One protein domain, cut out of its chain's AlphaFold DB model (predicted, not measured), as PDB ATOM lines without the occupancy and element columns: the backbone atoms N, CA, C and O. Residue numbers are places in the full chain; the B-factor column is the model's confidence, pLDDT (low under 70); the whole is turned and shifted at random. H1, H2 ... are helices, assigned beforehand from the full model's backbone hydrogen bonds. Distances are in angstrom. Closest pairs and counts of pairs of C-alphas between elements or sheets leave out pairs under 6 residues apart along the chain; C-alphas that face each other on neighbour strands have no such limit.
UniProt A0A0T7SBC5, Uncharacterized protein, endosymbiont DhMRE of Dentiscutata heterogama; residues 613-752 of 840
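What this domain is: This is residues 613 to 752 of the 840 residues of an uncharacterized protein of endosymbiont DhMRE of Dentiscutata heterogama (UniProt A0A0T7SBC5). One helix, H6, runs through the middle of an elongated body of helices, and H8 crosses it nearly at a right angle. H4 packs on H6 as well, H1 and H3 lie side by side toward one end of the body, and H7 lies toward the other end, after a long loop. The printed part has 140 residues with eight named helices, H1 to H8 in order along the chain, and no named strand; the class is all helix. It is compact, with a radius of gyration of the C-alphas of 16.3 A, and spans 48 by 30 by 26 A.

How they stand to each other: H1, residues 613 to 622, touches H3, residues 648 to 656, at a shallow tilt of 16 degrees, the same way; their closest C-alphas are those of Trp 615 and Leu 648, 6.2 A apart. H2, residues 633 to 640, and H3 are near each other. The hub is H6, residues 691 to 704, touching three helices. H3 and H6 only just touch, with 3 pairs of C-alphas within 8 A, the closest being Leu 654 and Ile 698 at 7.5 A, at a steep tilt of 40 degrees. H4, residues 667 to 674, touches H6 at residues 697 to 701 alone; the closest C-alphas are those of Phe 669 and Phe 701, 6.4 A apart. H5, residues 683 to 687, is close to H6 but not clearly touching, with the C-alphas of Leu 686 and Ile 694 closest at 6.6 A. H8, residues 739 to 750, touches H6 with 12 pairs of C-alphas within 8 A, closest at Thr 696 and Tyr 747, 5.0 A, and about perpendicular at 79 degrees. H7, residues 717 to 728, and H8 only just touch, with 3 pairs of C-alphas within 8 A, closest at Ile 725 and Ser 745, 6.8 A. H1 and H7 are apart. In H1 to H8 every O i to N i+4 pair is within hydrogen-bond range.

Where its parts are: H1 begins at C-alpha 613 (63.010, 43.111, -34.310) and measures 14.5 A from first to last C-alpha. H2, H3, H4 and H5 follow, and H3 is 12.1 A long. H6 is 19.8 A long, from C-alpha 691 at (52.500, 28.681, -27.494). H7 and H8 are each 16.5 A long, and H8 ends at C-alpha 750 (52.376, 19.065, -34.513).

The domain as a whole: The C-alphas of Thr 613 and Pro 711 are the two farthest apart, at 49.8 A. The link from H6 to H7, residues 705 to 716, is long. The printed part has no cut. The mean pLDDT of the printed part is 88.5, and no printed residue is under 70.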
ATOM      1  N   THR A 613      63.440  42.266 -33.194       85.81
ATOM      2  CA  THR A 613      63.010  43.111 -34.310       85.81
ATOM      3  C   THR A 613      62.640  42.289 -35.546       85.81
ATOM      4  O   THR A 613      61.665  42.614 -36.225       85.81
ATOM      5  N   ASP A 614      63.355  41.196 -35.826       85.44
ATOM      6  CA  ASP A 614      63.055  40.285 -36.934       85.44
ATOM      7  C   ASP A 614      61.698  39.601 -36.714       85.44
ATOM      8  O   ASP A 614      60.864  39.553 -37.625       85.44
ATOM      9  N   TRP A 615      61.444  39.140 -35.483       87.94
ATOM     10  CA  TRP A 615      60.173  38.530 -35.084       87.94
ATOM     11  C   TRP A 615      59.012  39.522 -35.183       87.94
ATOM     12  O   TRP A 615      57.984  39.209 -35.786       87.94
ATOM     13  N   GLN A 616      59.192  40.731 -34.652       89.94
ATOM     14  CA  GLN A 616      58.208  41.812 -34.735       89.94
ATOM     15  C   GLN A 616      57.883  42.160 -36.192       89.94
ATOM     16  O   GLN A 616      56.713  42.195 -36.570       89.94
ATOM     17  N   THR A 617      58.906  42.342 -37.031       87.88
ATOM     18  CA  THR A 617      58.744  42.743 -38.434       87.88
ATOM     19  C   THR A 617      58.027  41.671 -39.252       87.88
ATOM     20  O   THR A 617      57.063  41.974 -39.958       87.88
ATOM     21  N   LYS A 618      58.458  40.405 -39.161       87.25
ATOM     22  CA  LYS A 618      57.865  39.326 -39.965       87.25
ATOM     23  C   LYS A 618      56.453  38.967 -39.531       87.25
ATOM     24  O   LYS A 618      55.601  38.752 -40.387       87.25
ATOM     25  N   LEU A 619      56.172  38.925 -38.228       87.69
ATOM     26  CA  LEU A 619      54.819  38.628 -37.759       87.69
ATOM     27  C   LEU A 619      53.860  39.789 -38.055       87.69
ATOM     28  O   LEU A 619      52.733  39.540 -38.467       87.69
ATOM     29  N   LYS A 620      54.312  41.047 -37.984       87.75
ATOM     30  CA  LYS A 620      53.526  42.208 -38.435       87.75
ATOM     31  C   LYS A 620      53.269  42.216 -39.946       87.75
ATOM     32  O   LYS A 620      52.270  42.764 -40.397       87.75
ATOM     33  N   ALA A 621      54.128  41.580 -40.743       86.94
ATOM     34  CA  ALA A 621      53.859  41.368 -42.165       86.94
ATOM     35  C   ALA A 621      52.749  40.328 -42.418       86.94
ATOM     36  O   ALA A 621      52.131  40.360 -43.481       86.94
ATOM     37  N   LEU A 622      52.482  39.427 -41.462       84.88
ATOM     38  CA  LEU A 622      51.353  38.495 -41.536       84.88
ATOM     39  C   LEU A 622      50.014  39.181 -41.258       84.88
ATOM     40  O   LEU A 622      49.022  38.827 -41.886       84.88
ATOM     41  N   ASP A 623      49.997  40.143 -40.334       84.06
ATOM     42  CA  ASP A 623      48.843  40.986 -40.025       84.06
ATOM     43  C   ASP A 623      49.334  42.372 -39.592       84.06
ATOM     44  O   ASP A 623      49.911  42.551 -38.513       84.06
ATOM     45  N   SER A 624      49.083  43.371 -40.440       82.00
ATOM     46  CA  SER A 624      49.550  44.744 -40.232       82.00
ATOM     47  C   SER A 624      48.909  45.438 -39.028       82.00
ATOM     48  O   SER A 624      49.383  46.501 -38.621       82.00
ATOM     49  N   THR A 625      47.857  44.853 -38.445       81.75
ATOM     50  CA  THR A 625      47.187  45.357 -37.240       81.75
ATOM     51  C   THR A 625      47.849  44.897 -35.937       81.75
ATOM     52  O   THR A 625      47.471  45.367 -34.860       81.75
ATOM     53  N   LEU A 626      48.857  44.016 -36.012       84.00
ATOM     54  CA  LEU A 626      49.631  43.595 -34.849       84.00
ATOM     55  C   LEU A 626      50.488  44.739 -34.303       84.00
ATOM     56  O   LEU A 626      51.260  45.388 -35.011       84.00
ATOM     57  N   ASP A 627      50.356  44.946 -32.998       79.31
ATOM     58  CA  ASP A 627      51.195  45.856 -32.233       79.31
ATOM     59  C   ASP A 627      52.545  45.181 -31.945       79.31
ATOM     60  O   ASP A 627      52.589  44.047 -31.464       79.31
ATOM     61  N   GLU A 628      53.649  45.877 -32.223       76.19
ATOM     62  CA  GLU A 628      55.012  45.377 -31.987       76.19
ATOM     63  C   GLU A 628      55.266  45.081 -30.499       76.19
ATOM     64  O   GLU A 628      56.089  44.227 -30.171       76.19
ATOM     65  N   THR A 629      54.506  45.709 -29.594       83.38
ATOM     66  CA  THR A 629      54.575  45.461 -28.144       83.38
ATOM     67  C   THR A 629      54.032  44.093 -27.720       83.38
ATOM     68  O   THR A 629      54.305  43.648 -26.606       83.38
ATOM     69  N   LEU A 630      53.295  43.400 -28.594       86.00
ATOM     70  CA  LEU A 630      52.760  42.062 -28.329       86.00
ATOM     71  C   LEU A 630      53.859  40.988 -28.355       86.00
ATOM     72  O   LEU A 630      53.832  40.031 -27.583       86.00
ATOM     73  N   ILE A 631      54.828  41.159 -29.256       89.56
ATOM     74  CA  ILE A 631      55.936  40.233 -29.471       89.56
ATOM     75  C   ILE A 631      57.111  40.759 -28.652       89.56
ATOM     76  O   ILE A 631      57.829  41.669 -29.061       89.56
ATOM     77  N   THR A 632      57.256  40.206 -27.451       91.50
ATOM     78  CA  THR A 632      58.293  40.573 -26.479       91.50
ATOM     79  C   THR A 632      59.397  39.519 -26.423       91.50
ATOM     80  O   THR A 632      59.212  38.391 -26.884       91.50
ATOM     81  N   GLU A 633      60.529  39.836 -25.789       87.69
ATOM     82  CA  GLU A 633      61.597  38.846 -25.586       87.69
ATOM     83  C   GLU A 633      61.108  37.644 -24.762       87.69
ATOM     84  O   GLU A 633      61.485  36.506 -25.031       87.69
ATOM     85  N   THR A 634      60.196  37.864 -23.805       89.88
ATOM     86  CA  THR A 634      59.536  36.783 -23.058       89.88
ATOM     87  C   THR A 634      58.704  35.896 -23.978       89.88
ATOM     88  O   THR A 634      58.768  34.674 -23.870       89.88
ATOM     89  N   TRP A 635      57.940  36.490 -24.899       90.88
ATOM     90  CA  TRP A 635      57.132  35.744 -25.863       90.88
ATOM     91  C   TRP A 635      58.013  34.904 -26.793       90.88
ATOM     92  O   TRP A 635      57.804  33.700 -26.927       90.88
ATOM     93  N   LYS A 636      59.068  35.510 -27.347       89.50
ATOM     94  CA  LYS A 636      60.073  34.823 -28.165       89.50
ATOM     95  C   LYS A 636      60.749  33.681 -27.399       89.50
ATOM     96  O   LYS A 636      60.865  32.580 -27.925       89.50
ATOM     97  N   THR A 637      61.136  33.908 -26.144       87.12
ATOM     98  CA  THR A 637      61.766  32.882 -25.291       87.12
ATOM     99  C   THR A 637      60.850  31.677 -25.088       87.12
ATOM    100  O   THR A 637      61.312  30.541 -25.155       87.12
ATOM    101  N   LYS A 638      59.546  31.904 -24.885       90.81
ATOM    102  CA  LYS A 638      58.559  30.822 -24.754       90.81
ATOM    103  C   LYS A 638      58.443  29.986 -26.029       90.81
ATOM    104  O   LYS A 638      58.360  28.765 -25.940       90.81
ATOM    105  N   TRP A 639      58.472  30.615 -27.205       91.44
ATOM    106  CA  TRP A 639      58.489  29.887 -28.478       91.44
ATOM    107  C   TRP A 639      59.803  29.149 -28.717       91.44
ATOM    108  O   TRP A 639      59.762  27.995 -29.127       91.44
ATOM    109  N   GLY A 640      60.944  29.739 -28.351       85.44
ATOM    110  CA  GLY A 640      62.262  29.099 -28.442       85.44
ATOM    111  C   GLY A 640      62.391  27.782 -27.661       85.44
ATOM    112  O   GLY A 640      63.280  26.987 -27.942       85.44
ATOM    113  N   GLN A 641      61.489  27.518 -26.710       87.62
ATOM    114  CA  GLN A 641      61.421  26.260 -25.959       87.62
ATOM    115  C   GLN A 641      60.596  25.164 -26.663       87.62
ATOM    116  O   GLN A 641      60.559  24.027 -26.192       87.62
ATOM    117  N   VAL A 642      59.926  25.464 -27.782       87.25
ATOM    118  CA  VAL A 642      59.069  24.518 -28.509       87.25
ATOM    119  C   VAL A 642      59.868  23.780 -29.588       87.25
ATOM    120  O   VAL A 642      60.280  24.370 -30.580       87.25
ATOM    121  N   LYS A 643      60.004  22.454 -29.454       82.38
ATOM    122  CA  LYS A 643      60.881  21.575 -30.262       82.38
ATOM    123  C   LYS A 643      60.870  21.780 -31.793       82.38
ATOM    124  O   LYS A 643      61.913  21.618 -32.414       82.38
ATOM    125  N   LYS A 644      59.717  22.080 -32.405       83.50
ATOM    126  CA  LYS A 644      59.539  22.221 -33.874       83.50
ATOM    127  C   LYS A 644      59.116  23.629 -34.320       83.50
ATOM    128  O   LYS A 644      58.885  23.864 -35.500       83.50
ATOM    129  N   HIS A 645      58.911  24.528 -33.362       88.06
ATOM    130  CA  HIS A 645      58.490  25.904 -33.619       88.06
ATOM    131  C   HIS A 645      59.355  26.880 -32.815       88.06
ATOM    132  O   HIS A 645      58.873  27.902 -32.335       88.06
ATOM    133  N   GLY A 646      60.629  26.526 -32.642       84.94
ATOM    134  CA  GLY A 646      61.602  27.305 -31.886       84.94
ATOM    135  C   GLY A 646      62.121  28.509 -32.665       84.94
ATOM    136  O   GLY A 646      62.665  29.435 -32.067       84.94
ATOM    137  N   LYS A 647      61.944  28.503 -33.993       86.25
ATOM    138  CA  LYS A 647      62.462  29.517 -34.920       86.25
ATOM    139  C   LYS A 647      61.332  30.328 -35.559       86.25
ATOM    140  O   LYS A 647      60.251  29.796 -35.827       86.25
ATOM    141  N   LEU A 648      61.590  31.592 -35.896       85.94
ATOM    142  CA  LEU A 648      60.614  32.516 -36.489       85.94
ATOM    143  C   LEU A 648      59.963  31.947 -37.746       85.94
ATOM    144  O   LEU A 648      58.747  32.015 -37.890       85.94
ATOM    145  N   ALA A 649      60.753  31.356 -38.646       84.75
ATOM    146  CA  ALA A 649      60.235  30.784 -39.891       84.75
ATOM    147  C   ALA A 649      59.236  29.634 -39.646       84.75
ATOM    148  O   ALA A 649      58.266  29.469 -40.391       84.75
ATOM    149  N   GLU A 650      59.446  28.849 -38.589       89.19
ATOM    150  CA  GLU A 650      58.575  27.734 -38.212       89.19
ATOM    151  C   GLU A 650      57.268  28.242 -37.596       89.19
ATOM    152  O   GLU A 650      56.194  27.728 -37.920       89.19
ATOM    153  N   VAL A 651      57.345  29.277 -36.751       90.69
ATOM    154  CA  VAL A 651      56.171  29.959 -36.181       90.69
ATOM    155  C   VAL A 651      55.368  30.661 -37.275       90.69
ATOM    156  O   VAL A 651      54.148  30.523 -37.336       90.69
ATOM    157  N   GLU A 652      56.039  31.350 -38.196       89.69
ATOM    158  CA  GLU A 652      55.425  31.998 -39.355       89.69
ATOM    159  C   GLU A 652      54.666  30.977 -40.217       89.69
ATOM    160  O   GLU A 652      53.509  31.192 -40.580       89.69
ATOM    161  N   THR A 653      55.290  29.830 -40.503       90.88
ATOM    162  CA  THR A 653      54.675  28.740 -41.276       90.88
ATOM    163  C   THR A 653      53.446  28.166 -40.574       90.88
ATOM    164  O   THR A 653      52.431  27.903 -41.224       90.88
ATOM    165  N   LEU A 654      53.507  27.995 -39.251       93.25
ATOM    166  CA  LEU A 654      52.376  27.533 -38.454       93.25
ATOM    167  C   LEU A 654      51.204  28.523 -38.521       93.25
ATOM    168  O   LEU A 654      50.085  28.119 -38.836       93.25
ATOM    169  N   LEU A 655      51.457  29.814 -38.287       92.62
ATOM    170  CA  LEU A 655      50.430  30.860 -38.306       92.62
ATOM    171  C   LEU A 655      49.806  31.033 -39.697       92.62
ATOM    172  O   LEU A 655      48.590  31.184 -39.813       92.62
ATOM    173  N   LYS A 656      50.589  30.909 -40.776       92.75
ATOM    174  CA  LYS A 656      50.075  30.967 -42.156       92.75
ATOM    175  C   LYS A 656      48.997  29.923 -42.461       92.75
ATOM    176  O   LYS A 656      48.172  30.162 -43.340       92.75
ATOM    177  N   LYS A 657      48.921  28.800 -41.728       92.56
ATOM    178  CA  LYS A 657      47.836  27.808 -41.894       92.56
ATOM    179  C   LYS A 657      46.448  28.421 -41.670       92.56
ATOM    180  O   LYS A 657      45.468  27.978 -42.280       92.56
ATOM    181  N   VAL A 658      46.365  29.456 -40.834       91.62
ATOM    182  CA  VAL A 658      45.107  30.072 -40.386       91.62
ATOM    183  C   VAL A 658      44.925  31.503 -40.884       91.62
ATOM    184  O   VAL A 658      43.918  32.131 -40.576       91.62
ATOM    185  N   ILE A 659      45.849  31.986 -41.716       88.56
ATOM    186  CA  ILE A 659      45.768  33.286 -42.383       88.56
ATOM    187  C   ILE A 659      45.275  33.083 -43.822       88.56
ATOM    188  O   ILE A 659      45.680  32.149 -44.518       88.56
ATOM    189  N   GLY A 660      44.316  33.905 -44.239       83.94
ATOM    190  CA  GLY A 660      43.755  33.946 -45.582       83.94
ATOM    191  C   GLY A 660      44.650  34.703 -46.562       83.94
ATOM    192  O   GLY A 660      45.607  35.377 -46.185       83.94
ATOM    193  N   SER A 661      44.325  34.621 -47.851       80.81
ATOM    194  CA  SER A 661      45.041  35.356 -48.906       80.81
ATOM    195  C   SER A 661      44.929  36.881 -48.779       80.81
ATOM    196  O   SER A 661      45.688  37.603 -49.414       80.81
ATOM    197  N   ASP A 662      43.978  37.370 -47.983       78.75
ATOM    198  CA  ASP A 662      43.763  38.780 -47.656       78.75
ATOM    199  C   ASP A 662      44.615  39.269 -46.469       78.75
ATOM    200  O   ASP A 662      44.462  40.415 -46.044       78.75
ATOM    201  N   GLY A 663      45.494  38.417 -45.925       75.75
ATOM    202  CA  GLY A 663      46.345  38.744 -44.779       75.75
ATOM    203  C   GLY A 663      45.588  38.814 -43.452       75.75
ATOM    204  O   GLY A 663      46.108  39.339 -42.475       75.75
ATOM    205  N   LYS A 664      44.349  38.311 -43.396       81.88
ATOM    206  CA  LYS A 664      43.551  38.246 -42.166       81.88
ATOM    207  C   LYS A 664      43.384  36.809 -41.713       81.88
ATOM    208  O   LYS A 664      43.459  35.875 -42.507       81.88
ATOM    209  N   VAL A 665      43.113  36.613 -40.426       84.06
ATOM    210  CA  VAL A 665      42.765  35.284 -39.915       84.06
ATOM    211  C   VAL A 665      41.483  34.798 -40.591       84.06
ATOM    212  O   VAL A 665      40.492  35.527 -40.680       84.06
ATOM    213  N   LYS A 666      41.506  33.551 -41.065       89.94
ATOM    214  CA  LYS A 666      40.377  32.888 -41.720       89.94
ATOM    215  C   LYS A 666      39.132  32.965 -40.834       89.94
ATOM    216  O   LYS A 666      39.175  32.632 -39.648       89.94
ATOM    217  N   LYS A 667      37.997  33.382 -41.405       87.75
ATOM    218  CA  LYS A 667      36.732  33.508 -40.658       87.75
ATOM    219  C   LYS A 667      36.268  32.162 -40.106       87.75
ATOM    220  O   LYS A 667      35.685  32.116 -39.022       87.75
ATOM    221  N   GLU A 668      36.552  31.080 -40.827       90.25
ATOM    222  CA  GLU A 668      36.245  29.714 -40.411       90.25
ATOM    223  C   GLU A 668      37.016  29.350 -39.138       90.25
ATOM    224  O   GLU A 668      36.419  28.852 -38.190       90.25
ATOM    225  N   PHE A 669      38.306  29.700 -39.069       91.75
ATOM    226  CA  PHE A 669      39.148  29.468 -37.891       91.75
ATOM    227  C   PHE A 669      38.619  30.204 -36.654       91.75
ATOM    228  O   PHE A 669      38.450  29.595 -35.599       91.75
ATOM    229  N   ILE A 670      38.285  31.495 -36.787       86.56
ATOM    230  CA  ILE A 670      37.723  32.290 -35.679       86.56
ATOM    231  C   ILE A 670      36.391  31.695 -35.206       86.56
ATOM    232  O   ILE A 670      36.143  31.598 -34.006       86.56
ATOM    233  N   THR A 671      35.523  31.300 -36.137       87.50
ATOM    234  CA  THR A 671      34.211  30.722 -35.806       87.50
ATOM    235  C   THR A 671      34.361  29.401 -35.058       87.50
ATOM    236  O   THR A 671      33.660  29.164 -34.079       87.50
ATOM    237  N   GLU A 672      35.294  28.558 -35.490       86.19
ATOM    238  CA  GLU A 672      35.536  27.248 -34.894       86.19
ATOM    239  C   GLU A 672      36.106  27.359 -33.477       86.19
ATOM    240  O   GLU A 672      35.651  26.674 -32.560       86.19
ATOM    241  N   ILE A 673      37.052  28.275 -33.276       84.50
ATOM    242  CA  ILE A 673      37.721  28.449 -31.988       84.50
ATOM    243  C   ILE A 673      36.862  29.186 -30.977       84.50
ATOM    244  O   ILE A 673      36.970  28.882 -29.794       84.50
ATOM    245  N   LYS A 674      35.949  30.068 -31.396       83.56
ATOM    246  CA  LYS A 674      34.995  30.720 -30.482       83.56
ATOM    247  C   LYS A 674      34.158  29.738 -29.665       83.56
ATOM    248  O   LYS A 674      33.710  30.095 -28.579       83.56
ATOM    249  N   ASN A 675      33.979  28.512 -30.156       80.75
ATOM    250  CA  ASN A 675      33.314  27.442 -29.411       80.75
ATOM    251  C   ASN A 675      34.153  26.922 -28.233       80.75
ATOM    252  O   ASN A 675      33.599  26.378 -27.286       80.75
ATOM    253  N   SER A 676      35.478  27.065 -28.307       78.31
ATOM    254  CA  SER A 676      36.435  26.640 -27.275       78.31
ATOM    255  C   SER A 676      36.917  27.811 -26.412       78.31
ATOM    256  O   SER A 676      37.144  27.645 -25.221       78.31
ATOM    257  N   ASP A 677      37.047  29.003 -26.997       84.44
ATOM    258  CA  ASP A 677      37.497  30.219 -26.326       84.44
ATOM    259  C   ASP A 677      36.833  31.451 -26.958       84.44
ATOM    260  O   ASP A 677      37.249  31.966 -28.000       84.44
ATOM    261  N   SER A 678      35.782  31.949 -26.305       82.44
ATOM    262  CA  SER A 678      35.002  33.094 -26.786       82.44
ATOM    263  C   SER A 678      35.777  34.418 -26.786       82.44
ATOM    264  O   SER A 678      35.297  35.390 -27.368       82.44
ATOM    265  N   SER A 679      36.948  34.484 -26.135       82.06
ATOM    266  CA  SER A 679      37.801  35.682 -26.118       82.06
ATOM    267  C   SER A 679      38.617  35.872 -27.401       82.06
ATOM    268  O   SER A 679      39.155  36.956 -27.624       82.06
ATOM    269  N   LEU A 680      38.691  34.852 -28.263       82.06
ATOM    270  CA  LEU A 680      39.468  34.891 -29.499       82.06
ATOM    271  C   LEU A 680      38.649  35.495 -30.647       82.06
ATOM    272  O   LEU A 680      37.656  34.932 -31.116       82.06
ATOM    273  N   VAL A 681      39.069  36.675 -31.100       80.75
ATOM    274  CA  VAL A 681      38.363  37.469 -32.120       80.75
ATOM    275  C   VAL A 681      39.226  37.832 -33.329       80.75
ATOM    276  O   VAL A 681      38.669  38.176 -34.369       80.75
ATOM    277  N   ASP A 682      40.551  37.727 -33.221       82.75
ATOM    278  CA  ASP A 682      41.542  38.131 -34.229       82.75
ATOM    279  C   ASP A 682      42.919  37.472 -33.974       82.75
ATOM    280  O   ASP A 682      43.085  36.687 -33.036       82.75
ATOM    281  N   LEU A 683      43.930  37.775 -34.804       82.81
ATOM    282  CA  LEU A 683      45.293  37.255 -34.604       82.81
ATOM    283  C   LEU A 683      45.924  37.797 -33.319       82.81
ATOM    284  O   LEU A 683      46.659  37.085 -32.638       82.81
ATOM    285  N   LYS A 684      45.618  39.049 -32.968       87.00
ATOM    286  CA  LYS A 684      46.139  39.712 -31.773       87.00
ATOM    287  C   LYS A 684      45.762  38.951 -30.502       87.00
ATOM    288  O   LYS A 684      46.633  38.644 -29.697       87.00
ATOM    289  N   SER A 685      44.487  38.614 -30.341       88.62
ATOM    290  CA  SER A 685      43.979  37.830 -29.211       88.62
ATOM    291  C   SER A 685      44.524  36.398 -29.200       88.62
ATOM    292  O   SER A 685      44.778  35.863 -28.122       88.62
ATOM    293  N   LEU A 686      44.792  35.796 -30.370       88.38
ATOM    294  CA  LEU A 686      45.446  34.483 -30.462       88.38
ATOM    295  C   LEU A 686      46.891  34.526 -29.954       88.38
ATOM    296  O   LEU A 686      47.278  33.694 -29.139       88.38
ATOM    297  N   LEU A 687      47.681  35.502 -30.399       90.06
ATOM    298  CA  LEU A 687      49.096  35.620 -30.034       90.06
ATOM    299  C   LEU A 687      49.321  35.978 -28.552       90.06
ATOM    300  O   LEU A 687      50.439  35.834 -28.063       90.06
ATOM    301  N   GLN A 688      48.278  36.392 -27.822       90.81
ATOM    302  CA  GLN A 688      48.314  36.576 -26.362       90.81
ATOM    303  C   GLN A 688      48.248  35.260 -25.571       90.81
ATOM    304  O   GLN A 688      48.468  35.274 -24.359       90.81
ATOM    305  N   LYS A 689      47.918  34.139 -26.220       92.38
ATOM    306  CA  LYS A 689      47.854  32.816 -25.584       92.38
ATOM    307  C   LYS A 689      49.247  32.192 -25.473       92.38
ATOM    308  O   LYS A 689      50.201  32.633 -26.115       92.38
ATOM    309  N   GLU A 690      49.372  31.149 -24.655       93.31
ATOM    310  CA  GLU A 690      50.624  30.396 -24.567       93.31
ATOM    311  C   GLU A 690      50.894  29.637 -25.881       93.31
ATOM    312  O   GLU A 690      49.942  29.205 -26.542       93.31
ATOM    313  N   PRO A 691      52.167  29.399 -26.261       94.69
ATOM    314  CA  PRO A 691      52.500  28.681 -27.494       94.69
ATOM    315  C   PRO A 691      51.782  27.334 -27.625       94.69
ATOM    316  O   PRO A 691      51.304  26.985 -28.703       94.69
ATOM    317  N   LYS A 692      51.646  26.597 -26.512       94.38
ATOM    318  CA  LYS A 692      50.916  25.324 -26.467       94.38
ATOM    319  C   LYS A 692      49.470  25.478 -26.938       94.38
ATOM    320  O   LYS A 692      49.013  24.673 -27.749       94.38
ATOM    321  N   ASP A 693      48.772  26.509 -26.473       93.00
ATOM    322  CA  ASP A 693      47.370  26.747 -26.820       93.00
ATOM    323  C   ASP A 693      47.242  27.148 -28.290       93.00
ATOM    324  O   ASP A 693      46.426  26.585 -29.015       93.00
ATOM    325  N   ILE A 694      48.116  28.044 -28.768       94.00
ATOM    326  CA  ILE A 694      48.151  28.484 -30.171       94.00
ATOM    327  C   ILE A 694      48.353  27.287 -31.109       94.00
ATOM    328  O   ILE A 694      47.587  27.101 -32.057       94.00
ATOM    329  N   ILE A 695      49.355  26.447 -30.829       95.44
ATOM    330  CA  ILE A 695      49.643  25.237 -31.611       95.44
ATOM    331  C   ILE A 695      48.443  24.291 -31.581       95.44
ATOM    332  O   ILE A 695      48.044  23.781 -32.625       95.44
ATOM    333  N   THR A 696      47.838  24.089 -30.408       94.88
ATOM    334  CA  THR A 696      46.674  23.208 -30.244       94.88
ATOM    335  C   THR A 696      45.484  23.700 -31.065       94.88
ATOM    336  O   THR A 696      44.881  22.913 -31.791       94.88
ATOM    337  N   TYR A 697      45.178  24.999 -31.030       94.19
ATOM    338  CA  TYR A 697      44.095  25.595 -31.813       94.19
ATOM    339  C   TYR A 697      44.312  25.442 -33.321       94.19
ATOM    340  O   TYR A 697      43.400  25.040 -34.045       94.19
ATOM    341  N   ILE A 698      45.528  25.704 -33.808       95.06
ATOM    342  CA  ILE A 698      45.870  25.575 -35.231       95.06
ATOM    343  C   ILE A 698      45.859  24.106 -35.675       95.06
ATOM    344  O   ILE A 698      45.338  23.787 -36.750       95.06
ATOM    345  N   ALA A 699      46.396  23.199 -34.859       94.25
ATOM    346  CA  ALA A 699      46.383  21.765 -35.133       94.25
ATOM    347  C   ALA A 699      44.948  21.221 -35.149       94.25
ATOM    348  O   ALA A 699      44.589  20.464 -36.055       94.25
ATOM    349  N   ARG A 700      44.100  21.663 -34.212       93.69
ATOM    350  CA  ARG A 700      42.679  21.307 -34.154       93.69
ATOM    351  C   ARG A 700      41.919  21.788 -35.383       93.69
ATOM    352  O   ARG A 700      41.215  20.986 -35.993       93.69
ATOM    353  N   PHE A 701      42.122  23.040 -35.784       94.19
ATOM    354  CA  PHE A 701      41.545  23.574 -37.013       94.19
ATOM    355  C   PHE A 701      41.979  22.755 -38.228       94.19
ATOM    356  O   PHE A 701      41.141  22.270 -38.980       94.19
ATOM    357  N   THR A 702      43.283  22.515 -38.384       93.62
ATOM    358  CA  THR A 702      43.825  21.738 -39.512       93.62
ATOM    359  C   THR A 702      43.234  20.328 -39.558       93.62
ATOM    360  O   THR A 702      42.852  19.853 -40.624       93.62
ATOM    361  N   TYR A 703      43.103  19.680 -38.399       94.44
ATOM    362  CA  TYR A 703      42.434  18.390 -38.257       94.44
ATOM    363  C   TYR A 703      40.955  18.454 -38.667       94.44
ATOM    364  O   TYR A 703      40.456  17.553 -39.338       94.44
ATOM    365  N   ASN A 704      40.243  19.522 -38.311       91.62
ATOM    366  CA  ASN A 704      38.837  19.679 -38.660       91.62
ATOM    367  C   ASN A 704      38.599  19.965 -40.144       91.62
ATOM    368  O   ASN A 704      37.532  19.602 -40.635       91.62
ATOM    369  N   GLN A 705      39.596  20.505 -40.846       91.31
ATOM    370  CA  GLN A 705      39.584  20.688 -42.300       91.31
ATOM    371  C   GLN A 705      39.948  19.417 -43.092       91.31
ATOM    372  O   GLN A 705      39.918  19.433 -44.322       91.31
ATOM    373  N   LEU A 706      40.320  18.314 -42.430       92.12
ATOM    374  CA  LEU A 706      40.581  17.055 -43.127       92.12
ATOM    375  C   LEU A 706      39.289  16.496 -43.727       92.12
ATOM    376  O   LEU A 706      38.284  16.350 -43.034       92.12
ATOM    377  N   ASP A 707      39.353  16.139 -45.010       88.94
ATOM    378  CA  ASP A 707      38.233  15.522 -45.715       88.94
ATOM    379  C   ASP A 707      37.864  14.173 -45.085       88.94
ATOM    380  O   ASP A 707      38.707  13.292 -44.898       88.94
ATOM    381  N   ASP A 708      36.582  14.034 -44.773       91.00
ATOM    382  CA  ASP A 708      35.980  12.836 -44.196       91.00
ATOM    383  C   ASP A 708      34.697  12.425 -44.931       91.00
ATOM    384  O   ASP A 708      33.939  11.579 -44.461       91.00
ATOM    385  N   SER A 709      34.445  13.035 -46.092       88.12
ATOM    386  CA  SER A 709      33.229  12.834 -46.883       88.12
ATOM    387  C   SER A 709      33.285  11.601 -47.788       88.12
ATOM    388  O   SER A 709      32.265  11.203 -48.350       88.12
ATOM    389  N   SER A 710      34.462  10.981 -47.930       87.81
ATOM    390  CA  SER A 710      34.643   9.833 -48.818       87.81
ATOM    391  C   SER A 710      33.769   8.639 -48.399       87.81
ATOM    392  O   SER A 710      33.730   8.298 -47.214       87.81
ATOM    393  N   PRO A 711      33.111   7.947 -49.352       82.44
ATOM    394  CA  PRO A 711      32.363   6.726 -49.051       82.44
ATOM    395  C   PRO A 711      33.282   5.573 -48.619       82.44
ATOM    396  O   PRO A 711      32.859   4.700 -47.865       82.44
ATOM    397  N   GLU A 712      34.546   5.575 -49.054       82.50
ATOM    398  CA  GLU A 712      35.530   4.564 -48.675       82.50
ATOM    399  C   GLU A 712      36.251   4.936 -47.375       82.50
ATOM    400  O   GLU A 712      36.931   5.957 -47.277       82.50
ATOM    401  N   GLU A 713      36.190   4.041 -46.392       79.44
ATOM    402  CA  GLU A 713      36.713   4.264 -45.039       79.44
ATOM    403  C   GLU A 713      38.220   4.588 -44.989       79.44
ATOM    404  O   GLU A 713      38.671   5.355 -44.138       79.44
ATOM    405  N   LYS A 714      39.019   4.034 -45.913       81.25
ATOM    406  CA  LYS A 714      40.466   4.307 -46.016       81.25
ATOM    407  C   LYS A 714      40.774   5.751 -46.438       81.25
ATOM    408  O   LYS A 714      41.822   6.280 -46.074       81.25
ATOM    409  N   ASN A 715      39.850   6.384 -47.159       85.06
ATOM    410  CA  ASN A 715      40.005   7.726 -47.720       85.06
ATOM    411  C   ASN A 715      39.433   8.822 -46.801       85.06
ATOM    412  O   ASN A 715      39.640  10.004 -47.065       85.06
ATOM    413  N   LYS A 716      38.758   8.444 -45.709       90.81
ATOM    414  CA  LYS A 716      38.262   9.334 -44.649       90.81
ATOM    415  C   LYS A 716      39.407   9.828 -43.756       90.81
ATOM    416  O   LYS A 716      39.730   9.229 -42.729       90.81
ATOM    417  N   LYS A 717      40.112  10.878 -44.188       91.50
ATOM    418  CA  LYS A 717      41.398  11.306 -43.604       91.50
ATOM    419  C   LYS A 717      41.274  11.696 -42.134       91.50
ATOM    420  O   LYS A 717      42.165  11.363 -41.351       91.50
ATOM    421  N   LYS A 718      40.187  12.374 -41.757       93.50
ATOM    422  CA  LYS A 718      39.948  12.821 -40.379       93.50
ATOM    423  C   LYS A 718      39.723  11.629 -39.450       93.50
ATOM    424  O   LYS A 718      40.417  11.499 -38.441       93.50
ATOM    425  N   THR A 719      38.837  10.714 -39.842       90.69
ATOM    426  CA  THR A 719      38.568   9.458 -39.129       90.69
ATOM    427  C   THR A 719      39.840   8.607 -39.002       90.69
ATOM    428  O   THR A 719      40.186   8.146 -37.914       90.69
ATOM    429  N   GLN A 720      40.617   8.453 -40.079       91.69
ATOM    430  CA  GLN A 720      41.871   7.689 -40.045       91.69
ATOM    431  C   GLN A 720      42.917   8.307 -39.105       91.69
ATOM    432  O   GLN A 720      43.581   7.583 -38.360       91.69
ATOM    433  N   MET A 721      43.048   9.637 -39.084       93.25
ATOM    434  CA  MET A 721      43.944  10.315 -38.146       93.25
ATOM    435  C   MET A 721      43.502  10.102 -36.692       93.25
ATOM    436  O   MET A 721      44.337   9.767 -35.849       93.25
ATOM    437  N   LYS A 722      42.197  10.198 -36.404       93.38
ATOM    438  CA  LYS A 722      41.638   9.937 -35.068       93.38
ATOM    439  C   LYS A 722      41.914   8.507 -34.595       93.38
ATOM    440  O   LYS A 722      42.321   8.302 -33.453       93.38
ATOM    441  N   ARG A 723      41.772   7.521 -35.482       91.25
ATOM    442  CA  ARG A 723      42.064   6.103 -35.205       91.25
ATOM    443  C   ARG A 723      43.533   5.843 -34.902       91.25
ATOM    444  O   ARG A 723      43.843   5.142 -33.943       91.25
ATOM    445  N   ARG A 724      44.441   6.445 -35.672       92.00
ATOM    446  CA  ARG A 724      45.889   6.349 -35.424       92.00
ATOM    447  C   ARG A 724      46.267   6.938 -34.065       92.00
ATOM    448  O   ARG A 724      47.068   6.338 -33.354       92.00
ATOM    449  N   ILE A 725      45.655   8.062 -33.684       94.12
ATOM    450  CA  ILE A 725      45.822   8.665 -32.352       94.12
ATOM    451  C   ILE A 725      45.301   7.721 -31.264       94.12
ATOM    452  O   ILE A 725      46.032   7.407 -30.327       94.12
ATOM    453  N   ALA A 726      44.074   7.213 -31.409       92.25
ATOM    454  CA  ALA A 726      43.473   6.282 -30.456       92.25
ATOM    455  C   ALA A 726      44.348   5.030 -30.257       92.25
ATOM    456  O   ALA A 726      44.643   4.657 -29.123       92.25
ATOM    457  N   LYS A 727      44.859   4.443 -31.348       90.31
ATOM    458  CA  LYS A 727      45.788   3.307 -31.290       90.31
ATOM    459  C   LYS A 727      47.102   3.664 -30.595       90.31
ATOM    460  O   LYS A 727      47.588   2.879 -29.789       90.31
ATOM    461  N   LYS A 728      47.675   4.843 -30.867       92.00
ATOM    462  CA  LYS A 728      48.912   5.303 -30.208       92.00
ATOM    463  C   LYS A 728      48.738   5.459 -28.694       92.00
ATOM    464  O   LYS A 728      49.690   5.247 -27.950       92.00
ATOM    465  N   LEU A 729      47.526   5.787 -28.250       91.88
ATOM    466  CA  LEU A 729      47.131   5.853 -26.842       91.88
ATOM    467  C   LEU A 729      46.605   4.515 -26.288       91.88
ATOM    468  O   LEU A 729      46.003   4.498 -25.216       91.88
ATOM    469  N   ASN A 730      46.824   3.402 -26.997       90.31
ATOM    470  CA  ASN A 730      46.400   2.052 -26.616       90.31
ATOM    471  C   ASN A 730      44.887   1.917 -26.347       90.31
ATOM    472  O   ASN A 730      44.468   1.137 -25.493       90.31
ATOM    473  N   LYS A 731      44.059   2.680 -27.066       90.00
ATOM    474  CA  LYS A 731      42.596   2.543 -27.048       90.00
ATOM    475  C   LYS A 731      42.163   1.454 -28.026       90.00
ATOM    476  O   LYS A 731      42.852   1.196 -29.013       90.00
ATOM    477  N   THR A 732      41.009   0.840 -27.779       82.50
ATOM    478  CA  THR A 732      40.475  -0.234 -28.635       82.50
ATOM    479  C   THR A 732      39.506   0.281 -29.698       82.50
ATOM    480  O   THR A 732      39.322  -0.364 -30.728       82.50
ATOM    481  N   LYS A 733      38.919   1.468 -29.490       84.88
ATOM    482  CA  LYS A 733      38.019   2.144 -30.441       84.88
ATOM    483  C   LYS A 733      38.259   3.651 -30.440       84.88
ATOM    484  O   LYS A 733      38.608   4.235 -29.419       84.88
ATOM    485  N   GLU A 734      37.992   4.321 -31.563       83.31
ATOM    486  CA  GLU A 734      38.140   5.787 -31.655       83.31
ATOM    487  C   GLU A 734      37.146   6.569 -30.781       83.31
ATOM    488  O   GLU A 734      37.390   7.725 -30.439       83.31
ATOM    489  N   SER A 735      36.026   5.941 -30.413       84.25
ATOM    490  CA  SER A 735      35.017   6.499 -29.509       84.25
ATOM    491  C   SER A 735      35.507   6.630 -28.065       84.25
ATOM    492  O   SER A 735      34.915   7.371 -27.291       84.25
ATOM    493  N   GLU A 736      36.568   5.910 -27.692       87.38
ATOM    494  CA  GLU A 736      37.176   5.963 -26.353       87.38
ATOM    495  C   GLU A 736      38.144   7.142 -26.187       87.38
ATOM    496  O   GLU A 736      38.652   7.373 -25.087       87.38
ATOM    497  N   LEU A 737      38.428   7.862 -27.277       91.38
ATOM    498  CA  LEU A 737      39.298   9.027 -27.281       91.38
ATOM    499  C   LEU A 737      38.518  10.257 -26.811       91.38
ATOM    500  O   LEU A 737      37.627  10.740 -27.520       91.38
ATOM    501  N   LYS A 738      38.872  10.772 -25.630       93.75
ATOM    502  CA  LYS A 738      38.302  12.018 -25.103       93.75
ATOM    503  C   LYS A 738      38.805  13.222 -25.895       93.75
ATOM    504  O   LYS A 738      39.867  13.182 -26.516       93.75
ATOM    505  N   GLU A 739      38.051  14.312 -25.850       90.50
ATOM    506  CA  GLU A 739      38.389  15.536 -26.577       90.50
ATOM    507  C   GLU A 739      39.714  16.147 -26.079       90.50
ATOM    508  O   GLU A 739      40.535  16.582 -26.885       90.50
ATOM    509  N   GLU A 740      39.991  16.078 -24.774       92.44
ATOM    510  CA  GLU A 740      41.260  16.531 -24.194       92.44
ATOM    511  C   GLU A 740      42.446  15.669 -24.657       92.44
ATOM    512  O   GLU A 740      43.507  16.198 -24.986       92.44
ATOM    513  N   GLU A 741      42.260  14.345 -24.739       94.75
ATOM    514  CA  GLU A 741      43.282  13.401 -25.221       94.75
ATOM    515  C   GLU A 741      43.590  13.621 -26.710       94.75
ATOM    516  O   GLU A 741      44.744  13.522 -27.138       94.75
ATOM    517  N   LEU A 742      42.564  13.940 -27.504       94.44
ATOM    518  CA  LEU A 742      42.708  14.273 -28.916       94.44
ATOM    519  C   LEU A 742      43.489  15.580 -29.095       94.44
ATOM    520  O   LEU A 742      44.436  15.609 -29.877       94.44
ATOM    521  N   ASN A 743      43.152  16.630 -28.346       94.75
ATOM    522  CA  ASN A 743      43.838  17.921 -28.435       94.75
ATOM    523  C   ASN A 743      45.304  17.837 -27.977       94.75
ATOM    524  O   ASN A 743      46.185  18.337 -28.678       94.75
ATOM    525  N   ASP A 744      45.597  17.127 -26.881       95.81
ATOM    526  CA  ASP A 744      46.980  16.893 -26.432       95.81
ATOM    527  C   ASP A 744      47.788  16.070 -27.452       95.81
ATOM    528  O   ASP A 744      48.960  16.353 -27.712       95.81
ATOM    529  N   SER A 745      47.158  15.087 -28.101       96.06
ATOM    530  CA  SER A 745      47.808  14.293 -29.150       96.06
ATOM    531  C   SER A 745      48.075  15.106 -30.413       96.06
ATOM    532  O   SER A 745      49.159  15.002 -30.978       96.06
ATOM    533  N   LEU A 746      47.125  15.938 -30.852       95.69
ATOM    534  CA  LEU A 746      47.304  16.833 -31.999       95.69
ATOM    535  C   LEU A 746      48.442  17.829 -31.757       95.69
ATOM    536  O   LEU A 746      49.264  18.030 -32.649       95.69
ATOM    537  N   TYR A 747      48.545  18.374 -30.541       95.94
ATOM    538  CA  TYR A 747      49.693  19.179 -30.124       95.94
ATOM    539  C   TYR A 747      51.006  18.395 -30.252       95.94
ATOM    540  O   TYR A 747      51.907  18.830 -30.968       95.94
ATOM    541  N   LYS A 748      51.099  17.208 -29.631       93.56
ATOM    542  CA  LYS A 748      52.300  16.352 -29.670       93.56
ATOM    543  C   LYS A 748      52.699  15.938 -31.085       93.56
ATOM    544  O   LYS A 748      53.889  15.830 -31.373       93.56
ATOM    545  N   ILE A 749      51.732  15.702 -31.969       91.19
ATOM    546  CA  ILE A 749      51.984  15.423 -33.388       91.19
ATOM    547  C   ILE A 749      52.555  16.661 -34.073       91.19
ATOM    548  O   ILE A 749      53.570  16.559 -34.766       91.19
ATOM    549  N   GLU A 750      51.937  17.829 -33.870       92.62
ATOM    550  CA  GLU A 750      52.376  19.065 -34.513       92.62
ATOM    551  C   GLU A 750      53.810  19.410 -34.104       92.62
ATOM    552  O   GLU A 750      54.594  19.711 -34.996       92.62
ATOM    553  N   ILE A 751      54.199  19.236 -32.832       90.81
ATOM    554  CA  ILE A 751      55.576  19.475 -32.350       90.81
ATOM    555  C   ILE A 751      56.555  18.304 -32.573       90.81
ATOM    556  O   ILE A 751      57.723  18.396 -32.198       90.81
ATOM    557  N   GLY A 752      56.109  17.198 -33.178       84.88
ATOM    558  CA  GLY A 752      56.961  16.043 -33.491       84.88
ATOM    559  C   GLY A 752      57.360  15.172 -32.290       84.88
ATOM    560  O   GLY A 752      58.341  14.432 -32.364       84.88
TER     561      GLY A 752